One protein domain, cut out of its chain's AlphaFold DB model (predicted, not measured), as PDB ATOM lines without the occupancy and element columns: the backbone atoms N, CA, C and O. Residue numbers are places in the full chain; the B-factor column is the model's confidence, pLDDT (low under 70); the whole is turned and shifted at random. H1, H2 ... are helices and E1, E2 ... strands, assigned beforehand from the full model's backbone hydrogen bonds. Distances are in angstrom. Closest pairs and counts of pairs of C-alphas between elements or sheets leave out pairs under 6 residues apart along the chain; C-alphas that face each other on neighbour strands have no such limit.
ATOM      1  N   VAL A   4      41.186 -37.239 -34.331       83.19
ATOM      2  CA  VAL A   4      40.889 -35.846 -33.976       83.19
ATOM      3  C   VAL A   4      39.381 -35.616 -33.954       83.19
ATOM      4  O   VAL A   4      38.869 -34.976 -33.035       83.19
ATOM      5  N   LYS A   5      38.644 -36.178 -34.920       86.69
ATOM      6  CA  LYS A   5      37.172 -36.117 -34.922       86.69
ATOM      7  C   LYS A   5      36.575 -36.856 -33.728       86.69
ATOM      8  O   LYS A   5      35.691 -36.311 -33.075       86.69
ATOM      9  N   ALA A   6      37.089 -38.045 -33.413       84.50
ATOM     10  CA  ALA A   6      36.625 -38.825 -32.264       84.50
ATOM     11  C   ALA A   6      36.859 -38.090 -30.931       84.50
ATOM     12  O   ALA A   6      35.969 -38.062 -30.082       84.50
ATOM     13  N   ILE A   7      38.018 -37.440 -30.768       86.19
ATOM     14  CA  ILE A   7      38.331 -36.603 -29.601       86.19
ATOM     15  C   ILE A   7      37.344 -35.439 -29.489       86.19
ATOM     16  O   ILE A   7      36.733 -35.268 -28.437       86.19
ATOM     17  N   LYS A   8      37.149 -34.668 -30.568       87.81
ATOM     18  CA  LYS A   8      36.237 -33.512 -30.571       87.81
ATOM     19  C   LYS A   8      34.799 -33.914 -30.253       87.81
ATOM     20  O   LYS A   8      34.138 -33.257 -29.460       87.81
ATOM     21  N   GLN A   9      34.324 -35.013 -30.834       89.62
ATOM     22  CA  GLN A   9      32.988 -35.529 -30.555       89.62
ATOM     23  C   GLN A   9      32.844 -35.953 -29.088       89.62
ATOM     24  O   GLN A   9      31.877 -35.581 -28.429       89.62
ATOM     25  N   ALA A  10      33.828 -36.668 -28.543       88.81
ATOM     26  CA  ALA A  10      33.807 -37.083 -27.147       88.81
ATOM     27  C   ALA A  10      33.907 -35.910 -26.158       88.81
ATOM     28  O   ALA A  10      33.317 -35.995 -25.084       88.81
ATOM     29  N   GLN A  11      34.581 -34.809 -26.516       89.81
ATOM     30  CA  GLN A  11      34.552 -33.564 -25.736       89.81
ATOM     31  C   GLN A  11      33.139 -32.982 -25.689       89.81
ATOM     32  O   GLN A  11      32.632 -32.711 -24.602       89.81
ATOM     33  N   THR A  12      32.491 -32.832 -26.849       90.75
ATOM     34  CA  THR A  12      31.117 -32.312 -26.949       90.75
ATOM     35  C   THR A  12      30.131 -33.177 -26.168       90.75
ATOM     36  O   THR A  12      29.243 -32.661 -25.499       90.75
ATOM     37  N   GLU A  13      30.300 -34.497 -26.218       90.62
ATOM     38  CA  GLU A  13      29.435 -35.458 -25.529       90.62
ATOM     39  C   GLU A  13      29.849 -35.728 -24.068       90.62
ATOM     40  O   GLU A  13      29.171 -36.491 -23.381       90.62
ATOM     41  N   ASN A  14      30.948 -35.134 -23.582       87.69
ATOM     42  CA  ASN A  14      31.557 -35.397 -22.269       87.69
ATOM     43  C   ASN A  14      31.768 -36.903 -21.981       87.69
ATOM     44  O   ASN A  14      31.508 -37.402 -20.881       87.69
ATOM     45  N   LYS A  15      32.240 -37.647 -22.985       89.12
ATOM     46  CA  LYS A  15      32.483 -39.096 -22.925       89.12
ATOM     47  C   LYS A  15      33.972 -39.423 -22.923       89.12
ATOM     48  O   LYS A  15      34.817 -38.618 -23.301       89.12
ATOM     49  N   CYS A  16      34.291 -40.644 -22.506       89.25
ATOM     50  CA  CYS A  16      35.625 -41.206 -22.700       89.25
ATOM     51  C   CYS A  16      35.753 -41.794 -24.109       89.25
ATOM     52  O   CYS A  16      34.778 -42.298 -24.664       89.25
ATOM     53  N   ILE A  17      36.972 -41.797 -24.641       88.50
ATOM     54  CA  ILE A  17      37.341 -42.550 -25.839       88.50
ATOM     55  C   ILE A  17      38.234 -43.718 -25.445       88.50
ATOM     56  O   ILE A  17      39.117 -43.584 -24.598       88.50
ATOM     57  N   ALA A  18      38.007 -44.861 -26.076       85.44
ATOM     58  CA  ALA A  18      38.880 -46.016 -25.977       85.44
ATOM     59  C   ALA A  18      39.603 -46.181 -27.316       85.44
ATOM     60  O   ALA A  18      38.959 -46.295 -28.359       85.44
ATOM     61  N   LEU A  19      40.935 -46.160 -27.301       80.56
ATOM     62  CA  LEU A  19      41.721 -46.490 -28.484       80.56
ATOM     63  C   LEU A  19      41.752 -48.009 -28.658       80.56
ATOM     64  O   LEU A  19      41.945 -48.724 -27.667       80.56
ATOM     65  N   PRO A  20      41.568 -48.501 -29.895       71.62
ATOM     66  CA  PRO A  20      41.451 -49.925 -30.169       71.62
ATOM     67  C   PRO A  20      42.667 -50.699 -29.659       71.62
ATOM     68  O   PRO A  20      43.774 -50.158 -29.549       71.62
ATOM     69  N   ASN A  21      42.439 -51.969 -29.321       71.38
ATOM     70  CA  ASN A  21      43.523 -52.858 -28.932       71.38
ATOM     71  C   ASN A  21      44.490 -53.086 -30.112       71.38
ATOM     72  O   ASN A  21      44.185 -52.805 -31.272       71.38
ATOM     73  N   ASN A  22      45.675 -53.592 -29.795       68.38
ATOM     74  CA  ASN A  22      46.559 -54.232 -30.760       68.38
ATOM     75  C   ASN A  22      47.133 -55.507 -30.126       68.38
ATOM     76  O   ASN A  22      46.902 -55.763 -28.944       68.38
ATOM     77  N   GLU A  23      47.917 -56.278 -30.880       67.75
ATOM     78  CA  GLU A  23      48.549 -57.530 -30.417       67.75
ATOM     79  C   GLU A  23      49.374 -57.367 -29.124       67.75
ATOM     80  O   GLU A  23      49.581 -58.322 -28.383       67.75
ATOM     81  N   GLN A  24      49.803 -56.140 -28.812       63.03
ATOM     82  CA  GLN A  24      50.556 -55.808 -27.601       63.03
ATOM     83  C   GLN A  24      49.676 -55.618 -26.351       63.03
ATOM     84  O   GLN A  24      50.211 -55.430 -25.262       63.03
ATOM     85  N   CYS A  25      48.347 -55.654 -26.487       62.56
ATOM     86  CA  CYS A  25      47.369 -55.520 -25.405       62.56
ATOM     87  C   CYS A  25      46.743 -56.891 -25.106       62.56
ATOM     88  O   CYS A  25      45.575 -57.129 -25.419       62.56
ATOM     89  N   MET A  26      47.530 -57.824 -24.558       57.16
ATOM     90  CA  MET A  26      47.089 -59.202 -24.306       57.16
ATOM     91  C   MET A  26      45.858 -59.241 -23.379       57.16
ATOM     92  O   MET A  26      45.968 -59.000 -22.180       57.16
ATOM     93  N   GLY A  27      44.685 -59.545 -23.944       63.53
ATOM     94  CA  GLY A  27      43.460 -59.878 -23.204       63.53
ATOM     95  C   GLY A  27      42.512 -58.723 -22.852       63.53
ATOM     96  O   GLY A  27      41.431 -58.990 -22.336       63.53
ATOM     97  N   ASN A  28      42.854 -57.466 -23.154       66.94
ATOM     98  CA  ASN A  28      42.003 -56.310 -22.836       66.94
ATOM     99  C   ASN A  28      41.283 -55.758 -24.080       66.94
ATOM    100  O   ASN A  28      41.837 -55.724 -25.181       66.94
ATOM    101  N   GLY A  29      40.038 -55.298 -23.901       69.94
ATOM    102  CA  GLY A  29      39.179 -54.823 -24.997       69.94
ATOM    103  C   GLY A  29      39.653 -53.533 -25.685       69.94
ATOM    104  O   GLY A  29      39.180 -53.213 -26.772       69.94
ATOM    105  N   TYR A  30      40.584 -52.790 -25.080       72.31
ATOM    106  CA  TYR A  30      41.147 -51.550 -25.619       72.31
ATOM    107  C   TYR A  30      42.554 -51.289 -25.060       72.31
ATOM    108  O   TYR A  30      42.933 -51.833 -24.024       72.31
ATOM    109  N   ARG A  31      43.335 -50.437 -25.738       78.00
ATOM    110  CA  ARG A  31      44.720 -50.110 -25.349       78.00
ATOM    111  C   ARG A  31      44.818 -48.942 -24.379       78.00
ATOM    112  O   ARG A  31      45.658 -48.950 -23.484       78.00
ATOM    113  N   LEU A  32      44.022 -47.905 -24.614       83.12
ATOM    114  CA  LEU A  32      44.110 -46.635 -23.904       83.12
ATOM    115  C   LEU A  32      42.700 -46.081 -23.717       83.12
ATOM    116  O   LEU A  32      41.977 -45.940 -24.702       83.12
ATOM    117  N   LYS A  33      42.318 -45.742 -22.490       85.06
ATOM    118  CA  LYS A  33      41.097 -44.987 -22.210       85.06
ATOM    119  C   LYS A  33      41.470 -43.564 -21.865       85.06
ATOM    120  O   LYS A  33      42.137 -43.309 -20.863       85.06
ATOM    121  N   LEU A  34      41.016 -42.646 -22.701       88.31
ATOM    122  CA  LEU A  34      41.247 -41.222 -22.549       88.31
ATOM    123  C   LEU A  34      39.934 -40.515 -22.245       88.31
ATOM    124  O   LEU A  34      38.889 -40.847 -22.808       88.31
ATOM    125  N   LYS A  35      40.001 -39.474 -21.424       89.00
ATOM    126  CA  LYS A  35      38.956 -38.465 -21.335       89.00
ATOM    127  C   LYS A  35      39.472 -37.144 -21.890       89.00
ATOM    128  O   LYS A  35      40.373 -36.547 -21.296       89.00
ATOM    129  N   PRO A  36      38.925 -36.699 -23.028       85.81
ATOM    130  CA  PRO A  36      39.287 -35.423 -23.594       85.81
ATOM    131  C   PRO A  36      38.510 -34.293 -22.909       85.81
ATOM    132  O   PRO A  36      37.288 -34.320 -22.789       85.81
ATOM    133  N   TYR A  37      39.250 -33.283 -22.483       86.44
ATOM    134  CA  TYR A  37      38.787 -31.978 -22.027       86.44
ATOM    135  C   TYR A  37      39.178 -30.933 -23.073       86.44
ATOM    136  O   TYR A  37      40.062 -31.215 -23.884       86.44
ATOM    137  N   PRO A  38      38.590 -29.723 -23.065       82.62
ATOM    138  CA  PRO A  38      38.872 -28.705 -24.079       82.62
ATOM    139  C   PRO A  38      40.369 -28.447 -24.320       82.62
ATOM    140  O   PRO A  38      40.780 -28.318 -25.466       82.62
ATOM    141  N   ASN A  39      41.179 -28.471 -23.254       84.69
ATOM    142  CA  ASN A  39      42.613 -28.164 -23.305       84.69
ATOM    143  C   ASN A  39      43.514 -29.296 -22.775       84.69
ATOM    144  O   ASN A  39      44.692 -29.063 -22.526       84.69
ATOM    145  N   ASN A  40      42.978 -30.494 -22.517       82.75
ATOM    146  CA  ASN A  40      43.771 -31.587 -21.948       82.75
ATOM    147  C   ASN A  40      43.205 -32.970 -22.312       82.75
ATOM    148  O   ASN A  40      42.011 -33.117 -22.561       82.75
ATOM    149  N   LEU A  41      44.049 -33.997 -22.294       83.06
ATOM    150  CA  LEU A  41      43.683 -35.403 -22.447       83.06
ATOM    151  C   LEU A  41      44.135 -36.157 -21.199       83.06
ATOM    152  O   LEU A  41      45.327 -36.337 -20.974       83.06
ATOM    153  N   ILE A  42      43.182 -36.621 -20.394       85.56
ATOM    154  CA  ILE A  42      43.496 -37.431 -19.215       85.56
ATOM    155  C   ILE A  42      43.483 -38.903 -19.610       85.56
ATOM    156  O   ILE A  42      42.472 -39.403 -20.103       85.56
ATOM    157  N   CYS A  43      44.592 -39.602 -19.378       86.25
ATOM    158  CA  CYS A  43      44.655 -41.053 -19.495       86.25
ATOM    159  C   CYS A  43      44.173 -41.703 -18.197       86.25
ATOM    160  O   CYS A  43      44.752 -41.468 -17.139       86.25
ATOM    161  N   PHE A  44      43.116 -42.510 -18.281       83.31
ATOM    162  CA  PHE A  44      42.586 -43.253 -17.138       83.31
ATOM    163  C   PHE A  44      43.133 -44.671 -17.057       83.31
ATOM    164  O   PHE A  44      43.419 -45.156 -15.969       83.31
ATOM    165  N   GLU A  45      43.248 -45.348 -18.197       82.25
ATOM    166  CA  GLU A  45      43.631 -46.757 -18.250       82.25
ATOM    167  C   GLU A  45      44.547 -46.979 -19.460       82.25
ATOM    168  O   GLU A  45      44.247 -46.510 -20.562       82.25
ATOM    169  N   PHE A  46      45.663 -47.686 -19.261       82.19
ATOM    170  CA  PHE A  46      46.607 -48.067 -20.314       82.19
ATOM    171  C   PHE A  46      46.997 -49.535 -20.163       82.19
ATOM    172  O   PHE A  46      47.532 -49.937 -19.134       82.19
ATOM    173  N   TYR A  47      46.767 -50.309 -21.220       75.94
ATOM    174  CA  TYR A  47      46.974 -51.759 -21.257       75.94
ATOM    175  C   TYR A  47      48.016 -52.189 -22.301       75.94
ATOM    176  O   TYR A  47      48.043 -53.348 -22.709       75.94
ATOM    177  N   GLY A  48      48.853 -51.255 -22.768       70.38
ATOM    178  CA  GLY A  48      49.952 -51.540 -23.693       70.38
ATOM    179  C   GLY A  48      51.299 -51.742 -22.993       70.38
ATOM    180  O   GLY A  48      51.422 -51.641 -21.775       70.38
ATOM    181  N   VAL A  49      52.346 -51.972 -23.790       66.31
ATOM    182  CA  VAL A  49      53.725 -52.067 -23.285       66.31
ATOM    183  C   VAL A  49      54.199 -50.687 -22.828       66.31
ATOM    184  O   VAL A  49      54.300 -49.763 -23.638       66.31
ATOM    185  N   GLN A  50      54.507 -50.550 -21.538       63.22
ATOM    186  CA  GLN A  50      55.209 -49.379 -21.019       63.22
ATOM    187  C   GLN A  50      56.671 -49.422 -21.474       63.22
ATOM    188  O   GLN A  50      57.338 -50.450 -21.359       63.22
ATOM    189  N   ARG A  51      57.174 -48.302 -21.996       57.19
ATOM    190  CA  ARG A  51      58.591 -48.119 -22.321       57.19
ATOM    191  C   ARG A  51      59.101 -46.860 -21.647       57.19
ATOM    192  O   ARG A  51      58.388 -45.861 -21.588       57.19
ATOM    193  N   ALA A  52      60.329 -46.917 -21.143       53.94
ATOM    194  CA  ALA A  52      60.989 -45.739 -20.598       53.94
ATOM    195  C   ALA A  52      61.273 -44.736 -21.725       53.94
ATOM    196  O   ALA A  52      61.654 -45.135 -22.825       53.94
ATOM    197  N   ILE A  53      61.132 -43.437 -21.440       56.38
ATOM    198  CA  ILE A  53      61.394 -42.361 -22.412       56.38
ATOM    199  C   ILE A  53      62.814 -42.451 -22.991       56.38
ATOM    200  O   ILE A  53      63.011 -42.198 -24.173       56.38
ATOM    201  N   SER A  54      63.778 -42.921 -22.190       56.16
ATOM    202  CA  SER A  54      65.174 -43.140 -22.588       56.16
ATOM    203  C   SER A  54      65.364 -44.166 -23.711       56.16
ATOM    204  O   SER A  54      66.447 -44.252 -24.278       56.16
ATOM    205  N   GLN A  55      64.335 -44.957 -24.030       53.62
ATOM    206  CA  GLN A  55      64.353 -45.942 -25.113       53.62
ATOM    207  C   GLN A  55      63.830 -45.389 -26.445       53.62
ATOM    208  O   GLN A  55      63.881 -46.096 -27.452       53.62
ATOM    209  N   TYR A  56      63.305 -44.161 -26.474       56.44
ATOM    210  CA  TYR A  56      62.944 -43.487 -27.715       56.44
ATOM    211  C   TYR A  56      64.166 -42.738 -28.243       56.44
ATOM    212  O   TYR A  56      64.676 -41.831 -27.591       56.44
ATOM    213  N   SER A  57      64.628 -43.109 -29.438       51.28
ATOM    214  CA  SER A  57      65.777 -42.507 -30.131       51.28
ATOM    215  C   SER A  57      65.499 -41.092 -30.654       51.28
ATOM    216  O   SER A  57      65.941 -40.745 -31.747       51.28
ATOM    217  N   ILE A  58      64.711 -40.290 -29.940       54.12
ATOM    218  CA  ILE A  58      64.357 -38.947 -30.382       54.12
ATOM    219  C   ILE A  58      65.254 -37.983 -29.626       54.12
ATOM    220  O   ILE A  58      65.110 -37.820 -28.418       54.12
ATOM    221  N   ALA A  59      66.228 -37.412 -30.335       52.06
ATOM    222  CA  ALA A  59      67.119 -36.405 -29.782       52.06
ATOM    223  C   ALA A  59      66.274 -35.181 -29.382       52.06
ATOM    224  O   ALA A  59      65.700 -34.541 -30.267       52.06
ATOM    225  N   PRO A  60      66.151 -34.861 -28.082       55.41
ATOM    226  CA  PRO A  60      65.395 -33.697 -27.640       55.41
ATOM    227  C   PRO A  60      65.990 -32.434 -28.257       55.41
ATOM    228  O   PRO A  60      67.201 -32.230 -28.154       55.41
ATOM    229  N   LYS A  61      65.165 -31.583 -28.878       55.38
ATOM    230  CA  LYS A  61      65.649 -30.277 -29.355       55.38
ATOM    231  C   LYS A  61      65.898 -29.330 -28.184       55.38
ATOM    232  O   LYS A  61      66.951 -28.707 -28.136       55.38
ATOM    233  N   GLU A  62      64.975 -29.274 -27.222       47.66
ATOM    234  CA  GLU A  62      65.079 -28.440 -26.019       47.66
ATOM    235  C   GLU A  62      64.312 -29.067 -24.841       47.66
ATOM    236  O   GLU A  62      63.261 -29.693 -25.018       47.66
ATOM    237  N   ILE A  63      64.838 -28.885 -23.624       50.97
ATOM    238  CA  ILE A  63      64.175 -29.250 -22.365       50.97
ATOM    239  C   ILE A  63      63.681 -27.951 -21.725       50.97
ATOM    240  O   ILE A  63      64.489 -27.133 -21.292       50.97
ATOM    241  N   ILE A  64      62.361 -27.757 -21.677       51.44
ATOM    242  CA  ILE A  64      61.747 -26.535 -21.122       51.44
ATOM    243  C   ILE A  64      61.449 -26.693 -19.619       51.44
ATOM    244  O   ILE A  64      61.335 -25.709 -18.893       51.44
ATOM    245  N   SER A  65      61.359 -27.930 -19.120       41.56
ATOM    246  CA  SER A  65      61.141 -28.258 -17.707       41.56
ATOM    247  C   SER A  65      61.446 -29.742 -17.464       41.56
ATOM    248  O   SER A  65      61.351 -30.538 -18.395       41.56
ATOM    249  N   ASN A  66      61.741 -30.137 -16.219       55.69
ATOM    250  CA  ASN A  66      61.919 -31.548 -15.831       55.69
ATOM    251  C   ASN A  66      60.726 -32.442 -16.219       55.69
ATOM    252  O   ASN A  66      60.891 -33.651 -16.357       55.69
ATOM    253  N   ASP A  67      59.549 -31.845 -16.422       54.78
ATOM    254  CA  ASP A  67      58.312 -32.565 -16.725       54.78
ATOM    255  C   ASP A  67      57.928 -32.540 -18.218       54.78
ATOM    256  O   ASP A  67      56.965 -33.202 -18.606       54.78
ATOM    257  N   TRP A  68      58.642 -31.785 -19.069       41.66
ATOM    258  CA  TRP A  68      58.259 -31.588 -20.475       41.66
ATOM    259  C   TRP A  68      59.465 -31.533 -21.419       41.66
ATOM    260  O   TRP A  68      60.378 -30.722 -21.255       41.66
ATOM    261  N   ILE A  69      59.410 -32.356 -22.469       55.38
ATOM    262  CA  ILE A  69      60.383 -32.383 -23.565       55.38
ATOM    263  C   ILE A  69      59.648 -32.111 -24.878       55.38
ATOM    264  O   ILE A  69      58.599 -32.708 -25.131       55.38
ATOM    265  N   ILE A  70      60.204 -31.235 -25.718       49.31
ATOM    266  CA  ILE A  70      59.707 -31.025 -27.082       49.31
ATOM    267  C   ILE A  70      60.346 -32.057 -28.017       49.31
ATOM    268  O   ILE A  70      61.570 -32.197 -28.072       49.31
ATOM    269  N   VAL A  71      59.489 -32.756 -28.757       48.00
ATOM    270  CA  VAL A  71      59.819 -33.778 -29.755       48.00
ATOM    271  C   VAL A  71      59.342 -33.256 -31.115       48.00
ATOM    272  O   VAL A  71      58.206 -32.788 -31.197       48.00
TER     273      VAL A  71
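This is residues 4 to 71 of the 72 residues of an uncharacterized protein of Erysipelatoclostridium ramosum (UniProt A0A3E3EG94). A small antiparallel sheet of three strands, E1, E2 and E3, with helix H1 over one face makes the larger part, and a separate small hairpin of E4 and E5 lies well away from it. A long strap of chain joins the two, and its residues 50 to 57 stand free. The printed part has 68 residues with one named helix and five named strands, in the order H1 E1 E2 E3 E4 E5; the class is mixed, helices and strands. The whole is loose, with a radius of gyration of the C-alphas of 14.7 A and spans of 36 by 32 by 18 A.

E2, residues 30 to 37, is the inner strand of a meander, each strand the antiparallel neighbour of the one before, with E1, residues 17 to 20, and E3, residues 40 to 46, as edge strands. E1 and E2 form a hairpin at 153 degrees between directions, with N 17 and O 34 2.8 A apart, within hydrogen-bond range. E2 and E3 form a hairpin at 157 degrees, with N 35 and O 42 at 2.8 A. H1, residues 4 to 12, is on this sheet at a height over the sheet of 7.2 A; its closest C-alphas to E2 are those of Gln 11 and Pro 36, 5.5 A. It lies over E2, only just, with 3 of its 9 C-alphas falling there, slantwise to the strands at 35 degrees to E2 on the local plane. Every O i to N i+4 pair in H1 is within hydrogen-bond range. E4, residues 62 to 65, and E5, residues 68 to 70, form an antiparallel hairpin at 161 degrees, with N 68 and O 65 at 3.1 A; both are apart from H1, E1, E2 and E3.

E2 runs 20.0 A from Tyr 30 to Tyr 37, E3 16.8 A from Asn 40 to Phe 46, and H1 12.5 A, beginning at C-alpha 4 (40.889, -35.846, -33.976). E1 spans 9.5 A, E4 9.2 A and E5 6.8 A, ending at C-alpha 70 (59.707, -31.025, -27.082).

The two C-alphas farthest apart, those of Gly 27 and Glu 62, are 38.3 A apart. The printed part has no cut, and E3 to E4 is a long link of 15 residues. Mean pLDDT of the printed part is 71.4; residues 22 to 29 and 49 to 71 are under 70.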